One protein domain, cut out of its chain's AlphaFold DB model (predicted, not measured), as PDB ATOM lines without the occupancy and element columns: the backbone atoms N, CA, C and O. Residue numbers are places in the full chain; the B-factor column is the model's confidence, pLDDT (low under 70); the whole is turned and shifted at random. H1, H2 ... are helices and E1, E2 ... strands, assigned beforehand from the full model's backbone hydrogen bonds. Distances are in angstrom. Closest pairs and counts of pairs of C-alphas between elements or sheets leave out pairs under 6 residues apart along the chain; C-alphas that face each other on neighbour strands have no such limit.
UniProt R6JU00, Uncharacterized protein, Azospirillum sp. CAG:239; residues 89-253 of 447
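What this domain is: This is residues 89 to 253 of the 447 residues of an uncharacterized protein of Azospirillum sp. CAG:239 (UniProt R6JU00). The domain is a solenoid, a chain wound in stacked turns from E3 to E15, with two sheets of side-by-side strands as its two long walls, partly face to face. The hairpin of E1 and E2 carries one wall on past the first turn, and H1, the one named helix, packs at this same end near E4 and E5. The printed part has 165 residues with one named helix and 15 named strands, in the order E1, E2, H1, then E3 to E15, and the class is mostly strand. One sheet runs E2, E1, E3, E5, E7, E9, E11, E13, E15 and is mixed, antiparallel at E2, E1 and E3 and parallel from E3 on; the other runs E4, E6, E8, E10, E12, E14 and is parallel throughout. The whole is compact, with a radius of gyration of the C-alphas of 15.4 A and spans of 42 by 28 by 26 A.

Where its parts are: E1, residues 90 to 94, begins at C-alpha 90 at (-13.246, 10.308, 184.894) and is 13.4 A long. E2 is residues 99 to 102. H1, residues 109 to 116, measures 10.3 A and begins at C-alpha 109 at (-8.054, 15.716, 195.085). E3 is residues 122 to 125, E4 is residues 130 to 136, 15.5 A long, and E5 is residues 143 to 146. E6, residues 151 to 157, measures 16.7 A. E7 is residues 162 to 166, E8 175 to 178, E9 183 to 187 and E10 195 to 198. E11, residues 202 to 209, is the longest strand, with 8 residues and 20.7 A. E12 is residues 215 to 219, E13 226 to 230, and E14 233 to 239, 16.8 A long. E15, residues 246 to 250, ends at C-alpha 250 at (-40.309, 32.355, 184.289).

How they stand to each other: The sheet of nine strands is twisted, with edge strands E2 and E15. E1 and E2 form a hairpin, antiparallel at 154 degrees, with N 92 and O 100 2.9 A apart, within hydrogen-bond range. E1 and E3 are antiparallel at 165 degrees, and N 93 and O 123 are 2.8 A apart. E2, H1 and E3 make a split strand-helix-strand unit, two strands running the same way with E1 between them in the sheet, and its crossover is right-handed. E3 and E5 are parallel at 16 degrees, with N 146 and O 124 2.8 A apart. E13 and E15 are parallel at 1 degrees, with N 248 and O 227 2.8 A apart. The sheet of six strands is twisted too, with edge strands E4 and E14. E4 and E6 are parallel at 16 degrees, with N 136 and O 156 2.8 A apart; E8 and E10 are parallel at 3 degrees, with N 178 and O 197 2.8 A apart. H1 only grazes both sheets. Its closest C-alphas to E4 are those of Asn 113 and Val 136, 7.2 A apart, and to E5 those of Met 116 and Cys 143, 6.4 A apart. In H1 every O i to N i+4 pair is within hydrogen-bond range. Strands that follow each other from one sheet to the other are apart, for instance E7 and E8, while E10 and E11 meet only through their link.

The domain as a whole: The two C-alphas farthest apart are those of Asp 96 and Trp 253, 44.4 A. The printed part, residues 89 to 253, has no cut. No link is long; the link from E13 to E14 is tight, with 2 residues, and that from E7 to E8 is short, with 8. Residues 202 to 203 of E11 also pair, parallel, with residues 223 to 224, a stretch outside the named strands. The mean pLDDT of the printed part is 95.5, and no printed residue is under 70.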
ATOM      1  N   LEU A  89     -14.605   5.622 184.798       92.88
ATOM      2  CA  LEU A  89     -13.528   6.551 184.471       92.88
ATOM      3  C   LEU A  89     -14.001   8.008 184.470       92.88
ATOM      4  O   LEU A  89     -15.007   8.376 183.860       92.88
ATOM      5  N   SER A  90     -13.213   8.864 185.115       94.25
ATOM      6  CA  SER A  90     -13.246  10.308 184.894       94.25
ATOM      7  C   SER A  90     -12.444  10.651 183.638       94.25
ATOM      8  O   SER A  90     -11.373  10.087 183.411       94.25
ATOM      9  N   VAL A  91     -12.946  11.591 182.843       95.12
ATOM     10  CA  VAL A  91     -12.368  11.966 181.546       95.12
ATOM     11  C   VAL A  91     -11.893  13.406 181.597       95.12
ATOM     12  O   VAL A  91     -12.620  14.294 182.042       95.12
ATOM     13  N   ILE A  92     -10.676  13.644 181.122       95.38
ATOM     14  CA  ILE A  92     -10.099  14.978 180.978       95.38
ATOM     15  C   ILE A  92      -9.738  15.166 179.516       95.38
ATOM     16  O   ILE A  92      -8.832  14.502 179.016       95.38
ATOM     17  N   ARG A  93     -10.461  16.059 178.847       94.62
ATOM     18  CA  ARG A  93     -10.230  16.419 177.449       94.62
ATOM     19  C   ARG A  93      -9.519  17.752 177.385       94.62
ATOM     20  O   ARG A  93      -9.971  18.714 178.007       94.62
ATOM     21  N   PHE A  94      -8.430  17.802 176.644       93.44
ATOM     22  CA  PHE A  94      -7.653  19.006 176.402       93.44
ATOM     23  C   PHE A  94      -8.004  19.592 175.029       93.44
ATOM     24  O   PHE A  94      -8.563  18.915 174.169       93.44
ATOM     25  N   GLU A  95      -7.719  20.876 174.833       89.31
ATOM     26  CA  GLU A  95      -8.016  21.575 173.572       89.31
ATOM     27  C   GLU A  95      -7.215  21.048 172.370       89.31
ATOM     28  O   GLU A  95      -7.676  21.161 171.241       89.31
ATOM     29  N   ASP A  96      -6.071  20.407 172.611       87.56
ATOM     30  CA  ASP A  96      -5.246  19.746 171.589       87.56
ATOM     31  C   ASP A  96      -5.830  18.406 171.090       87.56
ATOM     32  O   ASP A  96      -5.209  17.723 170.278       87.56
ATOM     33  N   GLY A  97      -7.015  18.017 171.572       85.56
ATOM     34  CA  GLY A  97      -7.667  16.749 171.245       85.56
ATOM     35  C   GLY A  97      -7.241  15.578 172.133       85.56
ATOM     36  O   GLY A  97      -7.826  14.499 172.035       85.56
ATOM     37  N   GLY A  98      -6.278  15.767 173.040       88.88
ATOM     38  CA  GLY A  98      -5.866  14.734 173.983       88.88
ATOM     39  C   GLY A  98      -6.975  14.386 174.980       88.88
ATOM     40  O   GLY A  98      -7.514  15.261 175.660       88.88
ATOM     41  N   GLU A  99      -7.282  13.095 175.132       92.25
ATOM     42  CA  GLU A  99      -8.157  12.582 176.191       92.25
ATOM     43  C   GLU A  99      -7.330  11.773 177.202       92.25
ATOM     44  O   GLU A  99      -6.525  10.916 176.840       92.25
ATOM     45  N   ARG A 100      -7.514  12.044 178.497       93.06
ATOM     46  CA  ARG A 100      -6.929  11.251 179.585       93.06
ATOM     47  C   ARG A 100      -8.025  10.688 180.469       93.06
ATOM     48  O   ARG A 100      -8.906  11.419 180.921       93.06
ATOM     49  N   TYR A 101      -7.908   9.402 180.764       93.94
ATOM     50  CA  TYR A 101      -8.849   8.667 181.593       93.94
ATOM     51  C   TYR A 101      -8.234   8.386 182.950       93.94
ATOM     52  O   TYR A 101      -7.087   7.950 183.024       93.94
ATOM     53  N   PHE A 102      -8.998   8.584 184.016       93.56
ATOM     54  CA  PHE A 102      -8.559   8.301 185.375       93.56
ATOM     55  C   PHE A 102      -9.624   7.522 186.126       93.56
ATOM     56  O   PHE A 102     -10.792   7.907 186.144       93.56
ATOM     57  N   THR A 103      -9.202   6.469 186.807       90.94
ATOM     58  CA  THR A 103     -10.007   5.834 187.846       90.94
ATOM     59  C   THR A 103     -10.138   6.763 189.058       90.94
ATOM     60  O   THR A 103      -9.391   7.736 189.225       90.94
ATOM     61  N   VAL A 104     -11.081   6.453 189.948       85.06
ATOM     62  CA  VAL A 104     -11.308   7.225 191.181       85.06
ATOM     63  C   VAL A 104     -10.079   7.223 192.102       85.06
ATOM     64  O   VAL A 104      -9.811   8.227 192.760       85.06
ATOM     65  N   SER A 105      -9.310   6.129 192.142       86.94
ATOM     66  CA  SER A 105      -8.085   6.026 192.947       86.94
ATOM     67  C   SER A 105      -6.931   6.852 192.370       86.94
ATOM     68  O   SER A 105      -6.168   7.453 193.124       86.94
ATOM     69  N   GLU A 106      -6.814   6.939 191.043       92.12
ATOM     70  CA  GLU A 106      -5.737   7.689 190.384       92.12
ATOM     71  C   GLU A 106      -5.968   9.203 190.378       92.12
ATOM     72  O   GLU A 106      -5.002   9.978 190.366       92.12
ATOM     73  N   LEU A 107      -7.231   9.645 190.352       92.12
ATOM     74  CA  LEU A 107      -7.596  11.060 190.368       92.12
ATOM     75  C   LEU A 107      -7.798  11.545 191.805       92.12
ATOM     76  O   LEU A 107      -8.908  11.824 192.247       92.12
ATOM     77  N   SER A 108      -6.704  11.675 192.555       90.50
ATOM     78  CA  SER A 108      -6.764  12.251 193.900       90.50
ATOM     79  C   SER A 108      -7.206  13.729 193.872       90.50
ATOM     80  O   SER A 108      -6.983  14.421 192.872       90.50
ATOM     81  N   PRO A 109      -7.764  14.280 194.972       90.00
ATOM     82  CA  PRO A 109      -8.054  15.716 195.085       90.00
ATOM     83  C   PRO A 109      -6.862  16.607 194.760       90.00
ATOM     84  O   PRO A 109      -7.018  17.639 194.114       90.00
ATOM     85  N   TYR A 110      -5.668  16.188 195.179       91.31
ATOM     86  CA  TYR A 110      -4.430  16.895 194.885       91.31
ATOM     87  C   TYR A 110      -4.154  16.942 193.378       91.31
ATOM     88  O   TYR A 110      -3.922  18.018 192.820       91.31
ATOM     89  N   ARG A 111      -4.247  15.793 192.692       93.94
ATOM     90  CA  ARG A 111      -4.042  15.719 191.241       93.94
ATOM     91  C   ARG A 111      -5.105  16.518 190.487       93.94
ATOM     92  O   ARG A 111      -4.750  17.294 189.605       93.94
ATOM     93  N   LEU A 112      -6.380  16.393 190.860       93.81
ATOM     94  CA  LEU A 112      -7.468  17.157 190.246       93.81
ATOM     95  C   LEU A 112      -7.266  18.672 190.415       93.81
ATOM     96  O   LEU A 112      -7.415  19.423 189.454       93.81
ATOM     97  N   ASN A 113      -6.864  19.127 191.604       93.88
ATOM     98  CA  ASN A 113      -6.547  20.532 191.868       93.88
ATOM     99  C   ASN A 113      -5.403  21.033 190.970       93.88
ATOM    100  O   ASN A 113      -5.542  22.073 190.323       93.88
ATOM    101  N   LYS A 114      -4.312  20.260 190.853       93.69
ATOM    102  CA  LYS A 114      -3.203  20.580 189.941       93.69
ATOM    103  C   LYS A 114      -3.687  20.721 188.497       93.69
ATOM    104  O   LYS A 114      -3.289  21.660 187.815       93.69
ATOM    105  N   ILE A 115      -4.572  19.829 188.052       94.38
ATOM    106  CA  ILE A 115      -5.137  19.884 186.702       94.38
ATOM    107  C   ILE A 115      -5.996  21.135 186.528       94.38
ATOM    108  O   ILE A 115      -5.754  21.881 185.586       94.38
ATOM    109  N   MET A 116      -6.930  21.419 187.443       95.25
ATOM    110  CA  MET A 116      -7.814  22.595 187.384       95.25
ATOM    111  C   MET A 116      -7.056  23.934 187.340       95.25
ATOM    112  O   MET A 116      -7.528  24.876 186.706       95.25
ATOM    113  N   ARG A 117      -5.879  24.015 187.975       93.38
ATOM    114  CA  ARG A 117      -5.008  25.205 187.959       93.38
ATOM    115  C   ARG A 117      -4.162  25.359 186.695       93.38
ATOM    116  O   ARG A 117      -3.556  26.411 186.516       93.38
ATOM    117  N   SER A 118      -4.087  24.337 185.844       91.88
ATOM    118  CA  SER A 118      -3.388  24.445 184.561       91.88
ATOM    119  C   SER A 118      -4.025  25.533 183.695       91.88
ATOM    120  O   SER A 118      -5.249  25.650 183.659       91.88
ATOM    121  N   THR A 119      -3.213  26.294 182.964       90.25
ATOM    122  CA  THR A 119      -3.684  27.319 182.020       90.25
ATOM    123  C   THR A 119      -4.276  26.720 180.745       90.25
ATOM    124  O   THR A 119      -5.078  27.380 180.083       90.25
ATOM    125  N   GLN A 120      -3.939  25.466 180.426       91.75
ATOM    126  CA  GLN A 120      -4.495  24.759 179.278       91.75
ATOM    127  C   GLN A 120      -6.013  24.613 179.431       91.75
ATOM    128  O   GLN A 120      -6.527  24.245 180.501       91.75
ATOM    129  N   LYS A 121      -6.731  24.900 178.346       94.19
ATOM    130  CA  LYS A 121      -8.175  24.731 178.297       94.19
ATOM    131  C   LYS A 121      -8.534  23.256 178.316       94.19
ATOM    132  O   LYS A 121      -7.927  22.438 177.625       94.19
ATOM    133  N   LYS A 122      -9.500  22.925 179.166       94.94
ATOM    134  CA  LYS A 122      -9.834  21.542 179.491       94.94
ATOM    135  C   LYS A 122     -11.296  21.377 179.880       94.94
ATOM    136  O   LYS A 122     -11.895  22.248 180.516       94.94
ATOM    137  N   GLN A 123     -11.837  20.222 179.536       96.31
ATOM    138  CA  GLN A 123     -13.135  19.745 179.984       96.31
ATOM    139  C   GLN A 123     -12.910  18.529 180.872       96.31
ATOM    140  O   GLN A 123     -12.215  17.591 180.488       96.31
ATOM    141  N   ILE A 124     -13.467  18.564 182.072       95.75
ATOM    142  CA  ILE A 124     -13.303  17.526 183.081       95.75
ATOM    143  C   ILE A 124     -14.685  16.958 183.376       95.75
ATOM    144  O   ILE A 124     -15.534  17.648 183.939       95.75
ATOM    145  N   THR A 125     -14.893  15.693 183.033       95.19
ATOM    146  CA  THR A 125     -16.082  14.928 183.412       95.19
ATOM    147  C   THR A 125     -15.698  13.993 184.541       95.19
ATOM    148  O   THR A 125     -14.892  13.080 184.351       95.19
ATOM    149  N   LEU A 126     -16.249  14.231 185.729       92.94
ATOM    150  CA  LEU A 126     -15.977  13.403 186.895       92.94
ATOM    151  C   LEU A 126     -17.037  12.304 187.024       92.94
ATOM    152  O   LEU A 126     -18.229  12.582 187.164       92.94
ATOM    153  N   SER A 127     -16.573  11.057 187.034       86.44
ATOM    154  CA  SER A 127     -17.401   9.858 187.200       86.44
ATOM    155  C   SER A 127     -16.976   9.110 188.456       86.44
ATOM    156  O   SER A 127     -15.792   9.069 188.792       86.44
ATOM    157  N   GLY A 128     -17.939   8.528 189.176       79.06
ATOM    158  CA  GLY A 128     -17.652   7.706 190.358       79.06
ATOM    159  C   GLY A 128     -17.087   8.475 191.561       79.06
ATOM    160  O   GLY A 128     -16.780   7.868 192.584       79.06
ATOM    161  N   TRP A 129     -16.978   9.803 191.480       84.31
ATOM    162  CA  TRP A 129     -16.556  10.645 192.594       84.31
ATOM    163  C   TRP A 129     -17.646  10.698 193.665       84.31
ATOM    164  O   TRP A 129     -18.713  11.276 193.455       84.31
ATOM    165  N   GLN A 130     -17.358  10.097 194.821       89.75
ATOM    166  CA  GLN A 130     -18.243  10.068 195.983       89.75
ATOM    167  C   GLN A 130     -17.544  10.733 197.166       89.75
ATOM    168  O   GLN A 130     -16.672  10.135 197.795       89.75
ATOM    169  N   LYS A 131     -17.875  11.996 197.438       86.94
ATOM    170  CA  LYS A 131     -17.307  12.771 198.553       86.94
ATOM    171  C   LYS A 131     -18.360  13.689 199.136       86.94
ATOM    172  O   LYS A 131     -19.235  14.156 198.422       86.94
ATOM    173  N   SER A 132     -18.252  14.019 200.417       92.50
ATOM    174  CA  SER A 132     -19.144  15.014 201.024       92.50
ATOM    175  C   SER A 132     -19.031  16.377 200.330       92.50
ATOM    176  O   SER A 132     -20.045  17.042 200.121       92.50
ATOM    177  N   GLN A 133     -17.819  16.762 199.921       95.06
ATOM    178  CA  GLN A 133     -17.534  18.052 199.308       95.06
ATOM    179  C   GLN A 133     -16.516  17.946 198.165       95.06
ATOM    180  O   GLN A 133     -15.535  17.204 198.255       95.06
ATOM    181  N   LEU A 134     -16.727  18.750 197.120       95.88
ATOM    182  CA  LEU A 134     -15.744  19.062 196.086       95.88
ATOM    183  C   LEU A 134     -15.392  20.552 196.147       95.88
ATOM    184  O   LEU A 134     -16.282  21.397 196.227       95.88
ATOM    185  N   THR A 135     -14.100  20.872 196.064       96.25
ATOM    186  CA  THR A 135     -13.619  22.259 196.039       96.25
ATOM    187  C   THR A 135     -12.931  22.564 194.712       96.25
ATOM    188  O   THR A 135     -11.926  21.935 194.376       96.25
ATOM    189  N   VAL A 136     -13.435  23.561 193.982       97.06
ATOM    190  CA  VAL A 136     -12.722  24.187 192.862       97.06
ATOM    191  C   VAL A 136     -11.694  25.157 193.445       97.06
ATOM    192  O   VAL A 136     -12.057  26.017 194.251       97.06
ATOM    193  N   PRO A 137     -10.402  25.026 193.104       96.56
ATOM    194  CA  PRO A 137      -9.352  25.797 193.745       96.56
ATOM    195  C   PRO A 137      -9.356  27.260 193.306       96.56
ATOM    196  O   PRO A 137      -9.772  27.610 192.202       96.56
ATOM    197  N   LYS A 138      -8.780  28.104 194.165       95.25
ATOM    198  CA  LYS A 138      -8.524  29.519 193.874       95.25
ATOM    199  C   LYS A 138      -7.761  29.643 192.556       95.25
ATOM    200  O   LYS A 138      -6.793  28.905 192.354       95.25
ATOM    201  N   ARG A 139      -8.157  30.601 191.713       90.12
ATOM    202  CA  ARG A 139      -7.537  30.856 190.398       90.12
ATOM    203  C   ARG A 139      -7.567  29.656 189.439       90.12
ATOM    204  O   ARG A 139      -6.716  29.567 188.559       90.12
ATOM    205  N   ALA A 140      -8.512  28.723 189.594       94.50
ATOM    206  CA  ALA A 140      -8.814  27.778 188.518       94.50
ATOM    207  C   ALA A 140      -9.228  28.565 187.267       94.50
ATOM    208  O   ALA A 140      -9.984  29.525 187.387       94.50
ATOM    209  N   VAL A 141      -8.724  28.183 186.095       94.50
ATOM    210  CA  VAL A 141      -8.972  28.892 184.831       94.50
ATOM    211  C   VAL A 141      -9.163  27.907 183.686       94.50
ATOM    212  O   VAL A 141      -8.672  26.774 183.743       94.50
ATOM    213  N   ASN A 142      -9.865  28.344 182.637       92.38
ATOM    214  CA  ASN A 142     -10.054  27.605 181.385       92.38
ATOM    215  C   ASN A 142     -10.539  26.163 181.616       92.38
ATOM    216  O   ASN A 142     -10.029  25.214 181.021       92.38
ATOM    217  N   CYS A 143     -11.473  25.984 182.552       94.31
ATOM    218  CA  CYS A 143     -11.932  24.673 182.987       94.31
ATOM    219  C   CYS A 143     -13.457  24.592 182.938       94.31
ATOM    220  O   CYS A 143     -14.140  25.391 183.580       94.31
ATOM    221  N   THR A 144     -13.971  23.580 182.242       96.94
ATOM    222  CA  THR A 144     -15.376  23.168 182.330       96.94
ATOM    223  C   THR A 144     -15.461  21.889 183.151       96.94
ATOM    224  O   THR A 144     -14.787  20.913 182.834       96.94
ATOM    225  N   LEU A 145     -16.264  21.891 184.209       97.12
ATOM    226  CA  LEU A 145     -16.470  20.768 185.117       97.12
ATOM    227  C   LEU A 145     -17.872  20.202 184.911       97.12
ATOM    228  O   LEU A 145     -18.850  20.856 185.255       97.12
ATOM    229  N   ASN A 146     -17.971  18.984 184.389       96.62
ATOM    230  CA  ASN A 146     -19.218  18.235 184.374       96.62
ATOM    231  C   ASN A 146     -19.283  17.340 185.616       96.62
ATOM    232  O   ASN A 146     -18.524  16.377 185.760       96.62
ATOM    233  N   LEU A 147     -20.195  17.701 186.514       95.75
ATOM    234  CA  LEU A 147     -20.432  17.076 187.809       95.75
ATOM    235  C   LEU A 147     -21.814  16.412 187.885       95.75
ATOM    236  O   LEU A 147     -22.201  15.963 188.960       95.75
ATOM    237  N   SER A 148     -22.551  16.317 186.774       92.62
ATOM    238  CA  SER A 148     -23.904  15.729 186.704       92.62
ATOM    239  C   SER A 148     -24.005  14.347 187.362       92.62
ATOM    240  O   SER A 148     -24.960  14.055 188.075       92.62
ATOM    241  N   ARG A 149     -22.973  13.511 187.194       87.25
ATOM    242  CA  ARG A 149     -22.931  12.121 187.685       87.25
ATOM    243  C   ARG A 149     -22.112  11.929 188.972       87.25
ATOM    244  O   ARG A 149     -21.857  10.798 189.385       87.25
ATOM    245  N   CYS A 150     -21.676  13.013 189.612       90.69
ATOM    246  CA  CYS A 150     -20.938  12.948 190.876       90.69
ATOM    247  C   CYS A 150     -21.873  12.760 192.074       90.69
ATOM    248  O   CYS A 150     -22.903  13.422 192.177       90.69
ATOM    249  N   LYS A 151     -21.465  11.949 193.055       93.12
ATOM    250  CA  LYS A 151     -22.156  11.854 194.350       93.12
ATOM    251  C   LYS A 151     -21.497  12.800 195.347       93.12
ATOM    252  O   LYS A 151     -20.785  12.369 196.257       93.12
ATOM    253  N   ILE A 152     -21.695  14.097 195.124       94.75
ATOM    254  CA  ILE A 152     -21.225  15.156 196.019       94.75
ATOM    255  C   ILE A 152     -22.399  15.890 196.646       94.75
ATOM    256  O   ILE A 152     -23.361  16.190 195.952       94.75
ATOM    257  N   LYS A 153     -22.309  16.191 197.946       97.00
ATOM    258  CA  LYS A 153     -23.339  16.973 198.650       97.00
ATOM    259  C   LYS A 153     -23.071  18.471 198.601       97.00
ATOM    260  O   LYS A 153     -24.007  19.266 198.589       97.00
ATOM    261  N   LYS A 154     -21.795  18.864 198.578       98.25
ATOM    262  CA  LYS A 154     -21.373  20.266 198.600       98.25
ATOM    263  C   LYS A 154     -20.383  20.570 197.484       98.25
ATOM    264  O   LYS A 154     -19.406  19.843 197.299       98.25
ATOM    265  N   LEU A 155     -20.604  21.679 196.791       98.25
ATOM    266  CA  LEU A 155     -19.637  22.284 195.886       98.25
ATOM    267  C   LEU A 155     -19.182  23.623 196.465       98.25
ATOM    268  O   LEU A 155     -20.007  24.500 196.707       98.25
ATOM    269  N   GLN A 156     -17.871  23.788 196.633       98.19
ATOM    270  CA  GLN A 156     -17.255  25.065 196.980       98.19
ATOM    271  C   GLN A 156     -16.396  25.553 195.815       98.19
ATOM    272  O   GLN A 156     -15.421  24.902 195.442       98.19
ATOM    273  N   VAL A 157     -16.728  26.708 195.253       98.25
ATOM    274  CA  VAL A 157     -15.927  27.383 194.234       98.25
ATOM    275  C   VAL A 157     -15.150  28.501 194.905       98.25
ATOM    276  O   VAL A 157     -15.734  29.468 195.383       98.25
ATOM    277  N   ALA A 158     -13.833  28.338 195.005       97.69
ATOM    278  CA  ALA A 158     -12.999  29.287 195.725       97.69
ATOM    279  C   ALA A 158     -12.744  30.571 194.922       97.69
ATOM    280  O   ALA A 158     -12.825  30.586 193.694       97.69
ATOM    281  N   ARG A 159     -12.363  31.639 195.630       97.00
ATOM    282  CA  ARG A 159     -12.268  32.998 195.080       97.00
ATOM    283  C   ARG A 159     -11.448  33.119 193.794       97.00
ATOM    284  O   ARG A 159     -10.414  32.454 193.622       97.00
ATOM    285  N   ARG A 160     -11.844  34.081 192.955       95.75
ATOM    286  CA  ARG A 160     -11.151  34.474 191.711       95.75
ATOM    287  C   ARG A 160     -10.924  33.312 190.739       95.75
ATOM    288  O   ARG A 160      -9.885  33.253 190.083       95.75
ATOM    289  N   SER A 161     -11.835  32.344 190.695       96.12
ATOM    290  CA  SER A 161     -11.810  31.275 189.694       96.12
ATOM    291  C   SER A 161     -12.603  31.673 188.449       96.12
ATOM    292  O   SER A 161     -13.662  32.284 188.565       96.12
ATOM    293  N   ASN A 162     -12.114  31.261 187.282       96.12
ATOM    294  CA  ASN A 162     -12.782  31.365 185.992       96.12
ATOM    295  C   ASN A 162     -13.130  29.961 185.469       96.12
ATOM    296  O   ASN A 162     -12.299  29.313 184.824       96.12
ATOM    297  N   VAL A 163     -14.322  29.461 185.808       97.19
ATOM    298  CA  VAL A 163     -14.745  28.093 185.464       97.19
ATOM    299  C   VAL A 163     -16.219  28.017 185.078       97.19
ATOM    300  O   VAL A 163     -17.047  28.793 185.552       97.19
ATOM    301  N   ALA A 164     -16.557  27.030 184.253       98.12
ATOM    302  CA  ALA A 164     -17.935  26.618 184.012       98.12
ATOM    303  C   ALA A 164     -18.209  25.320 184.777       98.12
ATOM    304  O   ALA A 164     -17.429  24.374 184.675       98.12
ATOM    305  N   VAL A 165     -19.301  25.254 185.532       98.31
ATOM    306  CA  VAL A 165     -19.701  24.060 186.281       98.31
ATOM    307  C   VAL A 165     -21.089  23.621 185.839       98.31
ATOM    308  O   VAL A 165     -22.046  24.382 185.947       98.31
ATOM    309  N   ASP A 166     -21.200  22.380 185.372       98.19
ATOM    310  CA  ASP A 166     -22.468  21.738 185.041       98.19
ATOM    311  C   ASP A 166     -22.815  20.690 186.111       98.19
ATOM    312  O   ASP A 166     -22.169  19.647 186.221       98.19
ATOM    313  N   LEU A 167     -23.820  21.001 186.926       97.50
ATOM    314  CA  LEU A 167     -24.422  20.143 187.951       97.50
ATOM    315  C   LEU A 167     -25.809  19.648 187.528       97.50
ATOM    316  O   LEU A 167     -26.581  19.176 188.366       97.50
ATOM    317  N   ARG A 168     -26.145  19.764 186.242       97.00
ATOM    318  CA  ARG A 168     -27.449  19.361 185.743       97.00
ATOM    319  C   ARG A 168     -27.733  17.903 186.058       97.00
ATOM    320  O   ARG A 168     -26.829  17.073 185.999       97.00
ATOM    321  N   ASP A 169     -28.985  17.613 186.387       96.06
ATOM    322  CA  ASP A 169     -29.451  16.261 186.716       96.06
ATOM    323  C   ASP A 169     -28.765  15.639 187.946       96.06
ATOM    324  O   ASP A 169     -28.939  14.449 188.194       96.06
ATOM    325  N   ASN A 170     -27.993  16.400 188.736       95.94
ATOM    326  CA  ASN A 170     -27.329  15.862 189.920       95.94
ATOM    327  C   ASN A 170     -28.322  15.753 191.101       95.94
ATOM    328  O   ASN A 170     -28.732  16.783 191.652       95.94
ATOM    329  N   PRO A 171     -28.682  14.538 191.561       95.56
ATOM    330  CA  PRO A 171     -29.665  14.360 192.631       95.56
ATOM    331  C   PRO A 171     -29.042  14.410 194.036       95.56
ATOM    332  O   PRO A 171     -29.746  14.306 195.038       95.56
ATOM    333  N   HIS A 172     -27.715  14.507 194.128       96.19
ATOM    334  CA  HIS A 172     -26.967  14.392 195.378       96.19
ATOM    335  C   HIS A 172     -26.509  15.738 195.931       96.19
ATOM    336  O   HIS A 172     -26.267  15.841 197.134       96.19
ATOM    337  N   ILE A 173     -26.379  16.750 195.071       97.62
ATOM    338  CA  ILE A 173     -25.964  18.091 195.469       97.62
ATOM    339  C   ILE A 173     -27.035  18.741 196.347       97.62
ATOM    340  O   ILE A 173     -28.215  18.747 196.014       97.62
ATOM    341  N   GLU A 174     -26.610  19.299 197.476       97.94
ATOM    342  CA  GLU A 174     -27.459  20.000 198.443       97.94
ATOM    343  C   GLU A 174     -27.042  21.474 198.549       97.94
ATOM    344  O   GLU A 174     -27.887  22.360 198.666       97.94
ATOM    345  N   THR A 175     -25.737  21.763 198.474       98.62
ATOM    346  CA  THR A 175     -25.201  23.119 198.662       98.62
ATOM    347  C   THR A 175     -24.191  23.496 197.588       98.62
ATOM    348  O   THR A 175     -23.240  22.757 197.330       98.62
ATOM    349  N   VAL A 176     -24.347  24.695 197.031       98.75
ATOM    350  CA  VAL A 176     -23.363  25.338 196.157       98.75
ATOM    351  C   VAL A 176     -22.947  26.661 196.789       98.75
ATOM    352  O   VAL A 176     -23.776  27.523 197.071       98.75
ATOM    353  N   THR A 177     -21.652  26.826 197.036       98.69
ATOM    354  CA  THR A 177     -21.075  28.068 197.557       98.69
ATOM    355  C   THR A 177     -19.985  28.543 196.621       98.69
ATOM    356  O   THR A 177     -19.058  27.798 196.312       98.69
ATOM    357  N   VAL A 178     -20.092  29.786 196.182       98.56
ATOM    358  CA  VAL A 178     -19.133  30.455 195.315       98.56
ATOM    359  C   VAL A 178     -18.586  31.661 196.057       98.56
ATOM    360  O   VAL A 178     -19.346  32.499 196.524       98.56
ATOM    361  N   GLU A 179     -17.271  31.722 196.209       98.38
ATOM    362  CA  GLU A 179     -16.577  32.844 196.839       98.38
ATOM    363  C   GLU A 179     -16.413  34.027 195.867       98.38
ATOM    364  O   GLU A 179     -16.656  33.917 194.666       98.38
ATOM    365  N   GLU A 180     -15.955  35.158 196.405       97.75
ATOM    366  CA  GLU A 180     -15.785  36.426 195.692       97.75
ATOM    367  C   GLU A 180     -14.967  36.345 194.385       97.75
ATOM    368  O   GLU A 180     -14.021  35.555 194.229       97.75
ATOM    369  N   GLY A 181     -15.275  37.239 193.444       97.38
ATOM    370  CA  GLY A 181     -14.508  37.394 192.208       97.38
ATOM    371  C   GLY A 181     -14.674  36.239 191.218       97.38
ATOM    372  O   GLY A 181     -13.806  36.047 190.364       97.38
ATOM    373  N   PHE A 182     -15.719  35.419 191.358       97.56
ATOM    374  CA  PHE A 182     -15.984  34.312 190.444       97.56
ATOM    375  C   PHE A 182     -16.383  34.813 189.056       97.56
ATOM    376  O   PHE A 182     -17.205  35.720 188.907       97.56
ATOM    377  N   ILE A 183     -15.822  34.174 188.032       97.69
ATOM    378  CA  ILE A 183     -16.164  34.397 186.633       97.69
ATOM    379  C   ILE A 183     -16.557  33.055 186.013       97.69
ATOM    380  O   ILE A 183     -15.890  32.046 186.230       97.69
ATOM    381  N   GLY A 184     -17.626  33.031 185.223       97.25
ATOM    382  CA  GLY A 184     -17.995  31.848 184.444       97.25
ATOM    383  C   GLY A 184     -19.459  31.472 184.589       97.25
ATOM    384  O   GLY A 184     -20.325  32.344 184.525       97.25
ATOM    385  N   SER A 185     -19.760  30.181 184.716       98.31
ATOM    386  CA  SER A 185     -21.150  29.721 184.735       98.31
ATOM    387  C   SER A 185     -21.418  28.574 185.697       98.31
ATOM    388  O   SER A 185     -20.552  27.740 185.954       98.31
ATOM    389  N   LEU A 186     -22.646  28.537 186.208       98.62
ATOM    390  CA  LEU A 186     -23.199  27.457 187.014       98.62
ATOM    391  C   LEU A 186     -24.500  26.994 186.360       98.62
ATOM    392  O   LEU A 186     -25.454  27.765 186.270       98.62
ATOM    393  N   ASN A 187     -24.553  25.739 185.930       98.69
ATOM    394  CA  ASN A 187     -25.799  25.107 185.522       98.69
ATOM    395  C   ASN A 187     -26.273  24.169 186.627       98.69
ATOM    396  O   ASN A 187     -25.655  23.138 186.881       98.69
ATOM    397  N   LEU A 188     -27.362  24.549 187.284       98.56
ATOM    398  CA  LEU A 188     -27.958  23.850 188.421       98.56
ATOM    399  C   LEU A 188     -29.299  23.194 188.052       98.56
ATOM    400  O   LEU A 188     -29.993  22.662 188.916       98.56
ATOM    401  N   SER A 189     -29.671  23.223 186.771       98.44
ATOM    402  CA  SER A 189     -30.970  22.759 186.275       98.44
ATOM    403  C   SER A 189     -31.229  21.288 186.614       98.44
ATOM    404  O   SER A 189     -30.336  20.458 186.467       98.44
ATOM    405  N   ARG A 190     -32.448  20.935 187.036       97.94
ATOM    406  CA  ARG A 190     -32.816  19.554 187.426       97.94
ATOM    407  C   ARG A 190     -31.937  18.937 188.516       97.94
ATOM    408  O   ARG A 190     -31.875  17.719 188.654       97.94
ATOM    409  N   SER A 191     -31.245  19.763 189.297       97.25
ATOM    410  CA  SER A 191     -30.478  19.300 190.452       97.25
ATOM    411  C   SER A 191     -31.306  19.358 191.737       97.25
ATOM    412  O   SER A 191     -32.367  19.983 191.791       97.25
ATOM    413  N   SER A 192     -30.819  18.700 192.789       96.62
ATOM    414  CA  SER A 192     -31.446  18.697 194.122       96.62
ATOM    415  C   SER A 192     -30.910  19.775 195.074       96.62
ATOM    416  O   SER A 192     -31.151  19.685 196.281       96.62
ATOM    417  N   VAL A 193     -30.181  20.775 194.561       98.06
ATOM    418  CA  VAL A 193     -29.585  21.830 195.392       98.06
ATOM    419  C   VAL A 193     -30.670  22.610 196.133       98.06
ATOM    420  O   VAL A 193     -31.694  22.965 195.560       98.06
ATOM    421  N   THR A 194     -30.441  22.885 197.415       97.94
ATOM    422  CA  THR A 194     -31.376  23.631 198.269       97.94
ATOM    423  C   THR A 194     -30.779  24.925 198.810       97.94
ATOM    424  O   THR A 194     -31.521  25.778 199.289       97.94
ATOM    425  N   GLN A 195     -29.456  25.093 198.747       98.50
ATOM    426  CA  GLN A 195     -28.754  26.281 199.232       98.50
ATOM    427  C   GLN A 195     -27.715  26.735 198.211       98.50
ATOM    428  O   GLN A 195     -26.777  25.994 197.900       98.50
ATOM    429  N   ILE A 196     -27.862  27.961 197.716       98.69
ATOM    430  CA  ILE A 196     -26.959  28.561 196.736       98.69
ATOM    431  C   ILE A 196     -26.503  29.908 197.274       98.69
ATOM    432  O   ILE A 196     -27.317  30.791 197.540       98.69
ATOM    433  N   ARG A 197     -25.190  30.057 197.430       98.69
ATOM    434  CA  ARG A 197     -24.563  31.308 197.857       98.69
ATOM    435  C   ARG A 197     -23.502  31.711 196.858       98.69
ATOM    436  O   ARG A 197     -22.602  30.920 196.582       98.69
ATOM    437  N   VAL A 198     -23.597  32.924 196.339       98.62
ATOM    438  CA  VAL A 198     -22.597  33.527 195.457       98.62
ATOM    439  C   VAL A 198     -22.064  34.772 196.141       98.62
ATOM    440  O   VAL A 198     -22.850  35.607 196.564       98.62
ATOM    441  N   GLY A 199     -20.749  34.860 196.308       98.25
ATOM    442  CA  GLY A 199     -20.091  35.983 196.965       98.25
ATOM    443  C   GLY A 199     -20.024  37.230 196.089       98.25
ATOM    444  O   GLY A 199     -20.596  37.289 194.999       98.25
ATOM    445  N   ASP A 200     -19.273  38.214 196.566       98.31
ATOM    446  CA  ASP A 200     -19.242  39.540 195.957       98.31
ATOM    447  C   ASP A 200     -18.381  39.595 194.686       98.31
ATOM    448  O   ASP A 200     -17.524  38.740 194.441       98.31
ATOM    449  N   ASN A 201     -18.550  40.646 193.885       98.12
ATOM    450  CA  ASN A 201     -17.748  40.929 192.692       98.12
ATOM    451  C   ASN A 201     -17.756  39.781 191.669       98.12
ATOM    452  O   ASN A 201     -16.743  39.495 191.024       98.12
ATOM    453  N   CYS A 202     -18.890  39.093 191.530       98.19
ATOM    454  CA  CYS A 202     -19.021  37.948 190.637       98.19
ATOM    455  C   CYS A 202     -19.590  38.356 189.271       98.19
ATOM    456  O   CYS A 202     -20.608  39.044 189.167       98.19
ATOM    457  N   ARG A 203     -18.955  37.867 188.200       98.25
ATOM    458  CA  ARG A 203     -19.441  37.975 186.818       98.25
ATOM    459  C   ARG A 203     -19.791  36.589 186.299       98.25
ATOM    460  O   ARG A 203     -18.954  35.921 185.688       98.25
ATOM    461  N   CYS A 204     -21.014  36.136 186.551       97.44
ATOM    462  CA  CYS A 204     -21.389  34.771 186.218       97.44
ATOM    463  C   CYS A 204     -22.814  34.587 185.705       97.44
ATOM    464  O   CYS A 204     -23.741  35.324 186.041       97.44
ATOM    465  N   ASN A 205     -22.960  33.541 184.892       98.62
ATOM    466  CA  ASN A 205     -24.244  33.056 184.413       98.62
ATOM    467  C   ASN A 205     -24.713  31.898 185.293       98.62
ATOM    468  O   ASN A 205     -23.993  30.912 185.446       98.62
ATOM    469  N   ILE A 206     -25.913  31.998 185.846       98.69
ATOM    470  CA  ILE A 206     -26.519  30.965 186.678       98.69
ATOM    471  C   ILE A 206     -27.807  30.529 185.995       98.69
ATOM    472  O   ILE A 206     -28.683  31.362 185.763       98.69
ATOM    473  N   SER A 207     -27.919  29.239 185.681       98.56
ATOM    474  CA  SER A 207     -29.158  28.644 185.184       98.56
ATOM    475  C   SER A 207     -29.724  27.635 186.177       98.56
ATOM    476  O   SER A 207     -29.022  26.733 186.642       98.56
ATOM    477  N   MET A 208     -31.008  27.778 186.486       97.94
ATOM    478  CA  MET A 208     -31.767  26.866 187.335       97.94
ATOM    479  C   MET A 208     -33.129  26.611 186.698       97.94
ATOM    480  O   MET A 208     -34.111  27.283 187.002       97.94
ATOM    481  N   ASN A 209     -33.178  25.627 185.809       98.00
ATOM    482  CA  ASN A 209     -34.417  25.246 185.145       98.00
ATOM    483  C   ASN A 209     -34.903  23.911 185.703       98.00
ATOM    484  O   ASN A 209     -34.112  22.963 185.780       98.00
ATOM    485  N   TYR A 210     -36.187  23.824 186.045       97.75
ATOM    486  CA  TYR A 210     -36.813  22.608 186.561       97.75
ATOM    487  C   TYR A 210     -36.127  22.100 187.839       97.75
ATOM    488  O   TYR A 210     -35.634  20.973 187.883       97.75
ATOM    489  N   SER A 211     -35.993  22.955 188.860       96.00
ATOM    490  CA  SER A 211     -35.346  22.591 190.130       96.00
ATOM    491  C   SER A 211     -35.973  21.330 190.733       96.00
ATOM    492  O   SER A 211     -37.191  21.265 190.881       96.00
ATOM    493  N   GLY A 212     -35.164  20.355 191.158       93.50
ATOM    494  CA  GLY A 212     -35.680  19.134 191.788       93.50
ATOM    495  C   GLY A 212     -36.213  19.351 193.209       93.50
ATOM    496  O   GLY A 212     -36.936  18.506 193.733       93.50
ATOM    497  N   LYS A 213     -35.843  20.467 193.852       95.62
ATOM    498  CA  LYS A 213     -36.279  20.875 195.194       95.62
ATOM    499  C   LYS A 213     -36.400  22.395 195.281       95.62
ATOM    500  O   LYS A 213     -35.736  23.108 194.535       95.62
ATOM    501  N   CYS A 214     -37.183  22.877 196.247       95.88
ATOM    502  CA  CYS A 214     -37.205  24.294 196.600       95.88
ATOM    503  C   CYS A 214     -35.860  24.732 197.210       95.88
ATOM    504  O   CYS A 214     -35.339  24.051 198.099       95.88
ATOM    505  N   PHE A 215     -35.323  25.878 196.781       97.56
ATOM    506  CA  PHE A 215     -33.997  26.356 197.201       97.56
ATOM    507  C   PHE A 215     -33.991  27.788 197.751       97.56
ATOM    508  O   PHE A 215     -34.906  28.568 197.510       97.56
ATOM    509  N   ASP A 216     -32.945  28.137 198.496       97.88
ATOM    510  CA  ASP A 216     -32.570  29.523 198.781       97.88
ATOM    511  C   ASP A 216     -31.435  29.954 197.849       97.88
ATOM    512  O   ASP A 216     -30.440  29.233 197.699       97.88
ATOM    513  N   LEU A 217     -31.575  31.138 197.254       98.25
ATOM    514  CA  LEU A 217     -30.533  31.784 196.462       98.25
ATOM    515  C   LEU A 217     -30.173  33.136 197.077       98.25
ATOM    516  O   LEU A 217     -31.004  34.044 197.140       98.25
ATOM    517  N   GLU A 218     -28.914  33.265 197.483       98.44
ATOM    518  CA  GLU A 218     -28.316  34.524 197.911       98.44
ATOM    519  C   GLU A 218     -27.106  34.847 197.032       98.44
ATOM    520  O   GLU A 218     -26.148  34.077 196.953       98.44
ATOM    521  N   ILE A 219     -27.170  35.988 196.357       98.44
ATOM    522  CA  ILE A 219     -26.071  36.561 195.583       98.44
ATOM    523  C   ILE A 219     -25.610  37.818 196.315       98.44
ATOM    524  O   ILE A 219     -26.440  38.650 196.676       98.44
ATOM    525  N   GLY A 220     -24.305  37.925 196.545       97.88
ATOM    526  CA  GLY A 220     -23.651  39.056 197.187       97.88
ATOM    527  C   GLY A 220     -23.641  40.315 196.325       97.88
ATOM    528  O   GLY A 220     -24.385  40.445 195.347       97.88
ATOM    529  N   ASP A 221     -22.791  41.252 196.715       97.69
ATOM    530  CA  ASP A 221     -22.711  42.576 196.113       97.69
ATOM    531  C   ASP A 221     -21.900  42.555 194.812       97.69
ATOM    532  O   ASP A 221     -21.042  41.702 194.591       97.69
ATOM    533  N   VAL A 222     -22.135  43.530 193.935       97.50
ATOM    534  CA  VAL A 222     -21.437  43.681 192.652       97.50
ATOM    535  C   VAL A 222     -21.595  42.421 191.793       97.50
ATOM    536  O   VAL A 222     -20.649  41.677 191.520       97.50
ATOM    537  N   TYR A 223     -22.831  42.179 191.357       97.88
ATOM    538  CA  TYR A 223     -23.187  41.038 190.516       97.88
ATOM    539  C   TYR A 223     -23.460  41.460 189.069       97.88
ATOM    540  O   TYR A 223     -24.202  42.406 188.795       97.88
ATOM    541  N   SER A 224     -22.889  40.721 188.117       97.81
ATOM    542  CA  SER A 224     -23.163  40.877 186.685       97.81
ATOM    543  C   SER A 224     -23.237  39.524 185.976       97.81
ATOM    544  O   SER A 224     -22.668  38.535 186.432       97.81
ATOM    545  N   GLY A 225     -23.922  39.483 184.833       97.69
ATOM    546  CA  GLY A 225     -24.151  38.256 184.066       97.69
ATOM    547  C   GLY A 225     -25.636  37.989 183.861       97.69
ATOM    548  O   GLY A 225     -26.431  38.925 183.743       97.69
ATOM    549  N   VAL A 226     -25.997  36.711 183.779       98.62
ATOM    550  CA  VAL A 226     -27.376  36.259 183.568       98.62
ATOM    551  C   VAL A 226     -27.809  35.364 184.719       98.62
ATOM    552  O   VAL A 226     -27.150  34.369 185.002       98.62
ATOM    553  N   LEU A 227     -28.945  35.682 185.332       98.75
ATOM    554  CA  LEU A 227     -29.663  34.778 186.221       98.75
ATOM    555  C   LEU A 227     -30.917  34.308 185.488       98.75
ATOM    556  O   LEU A 227     -31.815  35.111 185.256       98.75
ATOM    557  N   ASP A 228     -30.960  33.034 185.111       98.69
ATOM    558  CA  ASP A 228     -32.087  32.428 184.402       98.69
ATOM    559  C   ASP A 228     -32.675  31.298 185.248       98.69
ATOM    560  O   ASP A 228     -32.014  30.287 185.500       98.69
ATOM    561  N   ILE A 229     -33.893  31.502 185.743       98.56
ATOM    562  CA  ILE A 229     -34.608  30.522 186.555       98.56
ATOM    563  C   ILE A 229     -35.961  30.265 185.909       98.56
ATOM    564  O   ILE A 229     -36.761  31.192 185.726       98.56
ATOM    565  N   ARG A 230     -36.234  28.999 185.604       98.12
ATOM    566  CA  ARG A 230     -37.484  28.575 184.976       98.12
ATOM    567  C   ARG A 230     -38.115  27.393 185.691       98.12
ATOM    568  O   ARG A 230     -37.394  26.463 186.058       98.12
ATOM    569  N   ASP A 231     -39.442  27.403 185.801       97.12
ATOM    570  CA  ASP A 231     -40.252  26.269 186.270       97.12
ATOM    571  C   ASP A 231     -39.674  25.656 187.553       97.12
ATOM    572  O   ASP A 231     -39.324  24.478 187.637       97.12
ATOM    573  N   SER A 232     -39.384  26.527 188.518       97.31
ATOM    574  CA  SER A 232     -38.624  26.177 189.712       97.31
ATOM    575  C   SER A 232     -39.251  26.752 190.972       97.31
ATOM    576  O   SER A 232     -39.954  27.766 190.953       97.31
ATOM    577  N   CYS A 233     -38.963  26.101 192.098       95.50
ATOM    578  CA  CYS A 233     -39.422  26.533 193.410       95.50
ATOM    579  C   CYS A 233     -38.283  27.185 194.200       95.50
ATOM    580  O   CYS A 233     -37.189  26.628 194.283       95.50
ATOM    581  N   PHE A 234     -38.536  28.316 194.857       95.62
ATOM    582  CA  PHE A 234     -37.581  28.908 195.797       95.62
ATOM    583  C   PHE A 234     -38.246  29.382 197.091       95.62
ATOM    584  O   PHE A 234     -39.402  29.796 197.126       95.62
ATOM    585  N   HIS A 235     -37.502  29.339 198.193       93.12
ATOM    586  CA  HIS A 235     -37.928  29.925 199.458       93.12
ATOM    587  C   HIS A 235     -37.637  31.423 199.454       93.12
ATOM    588  O   HIS A 235     -38.550  32.217 199.657       93.12
ATOM    589  N   ASN A 236     -36.390  31.806 199.167       90.62
ATOM    590  CA  ASN A 236     -35.947  33.190 199.027       90.62
ATOM    591  C   ASN A 236     -35.074  33.370 197.785       90.62
ATOM    592  O   ASN A 236     -34.267  32.501 197.450       90.62
ATOM    593  N   LEU A 237     -35.178  34.553 197.183       96.56
ATOM    594  CA  LEU A 237     -34.243  35.033 196.175       96.56
ATOM    595  C   LEU A 237     -33.768  36.424 196.589       96.56
ATOM    596  O   LEU A 237     -34.549  37.379 196.595       96.56
ATOM    597  N   LYS A 238     -32.492  36.519 196.963       97.75
ATOM    598  CA  LYS A 238     -31.852  37.761 197.395       97.75
ATOM    599  C   LYS A 238     -30.629  38.051 196.535       97.75
ATOM    600  O   LYS A 238     -29.774  37.188 196.361       97.75
ATOM    601  N   ILE A 239     -30.544  39.278 196.041       97.81
ATOM    602  CA  ILE A 239     -29.378  39.806 195.335       97.81
ATOM    603  C   ILE A 239     -28.912  41.055 196.076       97.81
ATOM    604  O   ILE A 239     -29.743  41.876 196.471       97.81
ATOM    605  N   GLY A 240     -27.605  41.166 196.289       95.94
ATOM    606  CA  GLY A 240     -26.961  42.275 196.973       95.94
ATOM    607  C   GLY A 240     -26.991  43.593 196.200       95.94
ATOM    608  O   GLY A 240     -27.760  43.796 195.255       95.94
ATOM    609  N   TYR A 241     -26.151  44.506 196.662       94.88
ATOM    610  CA  TYR A 241     -25.943  45.847 196.136       94.88
ATOM    611  C   TYR A 241     -25.231  45.844 194.772       94.88
ATOM    612  O   TYR A 241     -24.494  44.914 194.457       94.88
ATOM    613  N   TYR A 242     -25.419  46.889 193.956       95.69
ATOM    614  CA  TYR A 242     -24.778  47.057 192.639       95.69
ATOM    615  C   TYR A 242     -24.967  45.860 191.690       95.69
ATOM    616  O   TYR A 242     -24.024  45.174 191.291       95.69
ATOM    617  N   CYS A 243     -26.210  45.616 191.279       96.25
ATOM    618  CA  CYS A 243     -26.527  44.543 190.341       96.25
ATOM    619  C   CYS A 243     -26.719  45.069 188.906       96.25
ATOM    620  O   CYS A 243     -27.621  45.860 188.626       96.25
ATOM    621  N   TYR A 244     -25.898  44.567 187.978       97.56
ATOM    622  CA  TYR A 244     -25.934  44.858 186.535       97.56
ATOM    623  C   TYR A 244     -26.491  43.687 185.711       97.56
ATOM    624  O   TYR A 244     -26.372  43.663 184.485       97.56
ATOM    625  N   ALA A 245     -27.028  42.664 186.374       96.88
ATOM    626  CA  ALA A 245     -27.386  41.409 185.733       96.88
ATOM    627  C   ALA A 245     -28.698  41.478 184.941       96.88
ATOM    628  O   ALA A 245     -29.610  42.239 185.257       96.88
ATOM    629  N   ASN A 246     -28.807  40.605 183.939       98.56
ATOM    630  CA  ASN A 246     -30.087  40.246 183.341       98.56
ATOM    631  C   ASN A 246     -30.713  39.116 184.161       98.56
ATOM    632  O   ASN A 246     -30.214  37.992 184.150       98.56
ATOM    633  N   ILE A 247     -31.804  39.420 184.854       98.69
ATOM    634  CA  ILE A 247     -32.550  38.483 185.687       98.69
ATOM    635  C   ILE A 247     -33.810  38.075 184.927       98.69
ATOM    636  O   ILE A 247     -34.633  38.919 184.578       98.69
ATOM    637  N   LYS A 248     -33.963  36.780 184.669       98.69
ATOM    638  CA  LYS A 248     -35.121  36.190 184.004       98.69
ATOM    639  C   LYS A 248     -35.702  35.122 184.909       98.69
ATOM    640  O   LYS A 248     -35.059  34.109 185.167       98.69
ATOM    641  N   LEU A 249     -36.906  35.373 185.401       98.12
ATOM    642  CA  LEU A 249     -37.677  34.421 186.181       98.12
ATOM    643  C   LEU A 249     -38.942  34.098 185.383       98.12
ATOM    644  O   LEU A 249     -39.727  35.003 185.111       98.12
ATOM    645  N   SER A 250     -39.125  32.830 185.014       96.25
ATOM    646  CA  SER A 250     -40.309  32.355 184.289       96.25
ATOM    647  C   SER A 250     -40.962  31.155 184.976       96.25
ATOM    648  O   SER A 250     -40.265  30.227 185.367       96.25
ATOM    649  N   GLU A 251     -42.286  31.168 185.131       95.12
ATOM    650  CA  GLU A 251     -43.061  30.015 185.638       95.12
ATOM    651  C   GLU A 251     -42.607  29.541 187.041       95.12
ATOM    652  O   GLU A 251     -42.600  28.355 187.336       95.12
ATOM    653  N   ASN A 252     -42.171  30.451 187.921       94.94
ATOM    654  CA  ASN A 252     -41.550  30.073 189.200       94.94
ATOM    655  C   ASN A 252     -42.481  30.238 190.403       94.94
ATOM    656  O   ASN A 252     -43.163  31.258 190.518       94.94
ATOM    657  N   TRP A 253     -42.393  29.324 191.374       93.44
ATOM    658  CA  TRP A 253     -43.101  29.410 192.658       93.44
ATOM    659  C   TRP A 253     -42.166  29.819 193.791       93.44
ATOM    660  O   TRP A 253     -41.296  29.056 194.210       93.44
TER     661      TRP A 253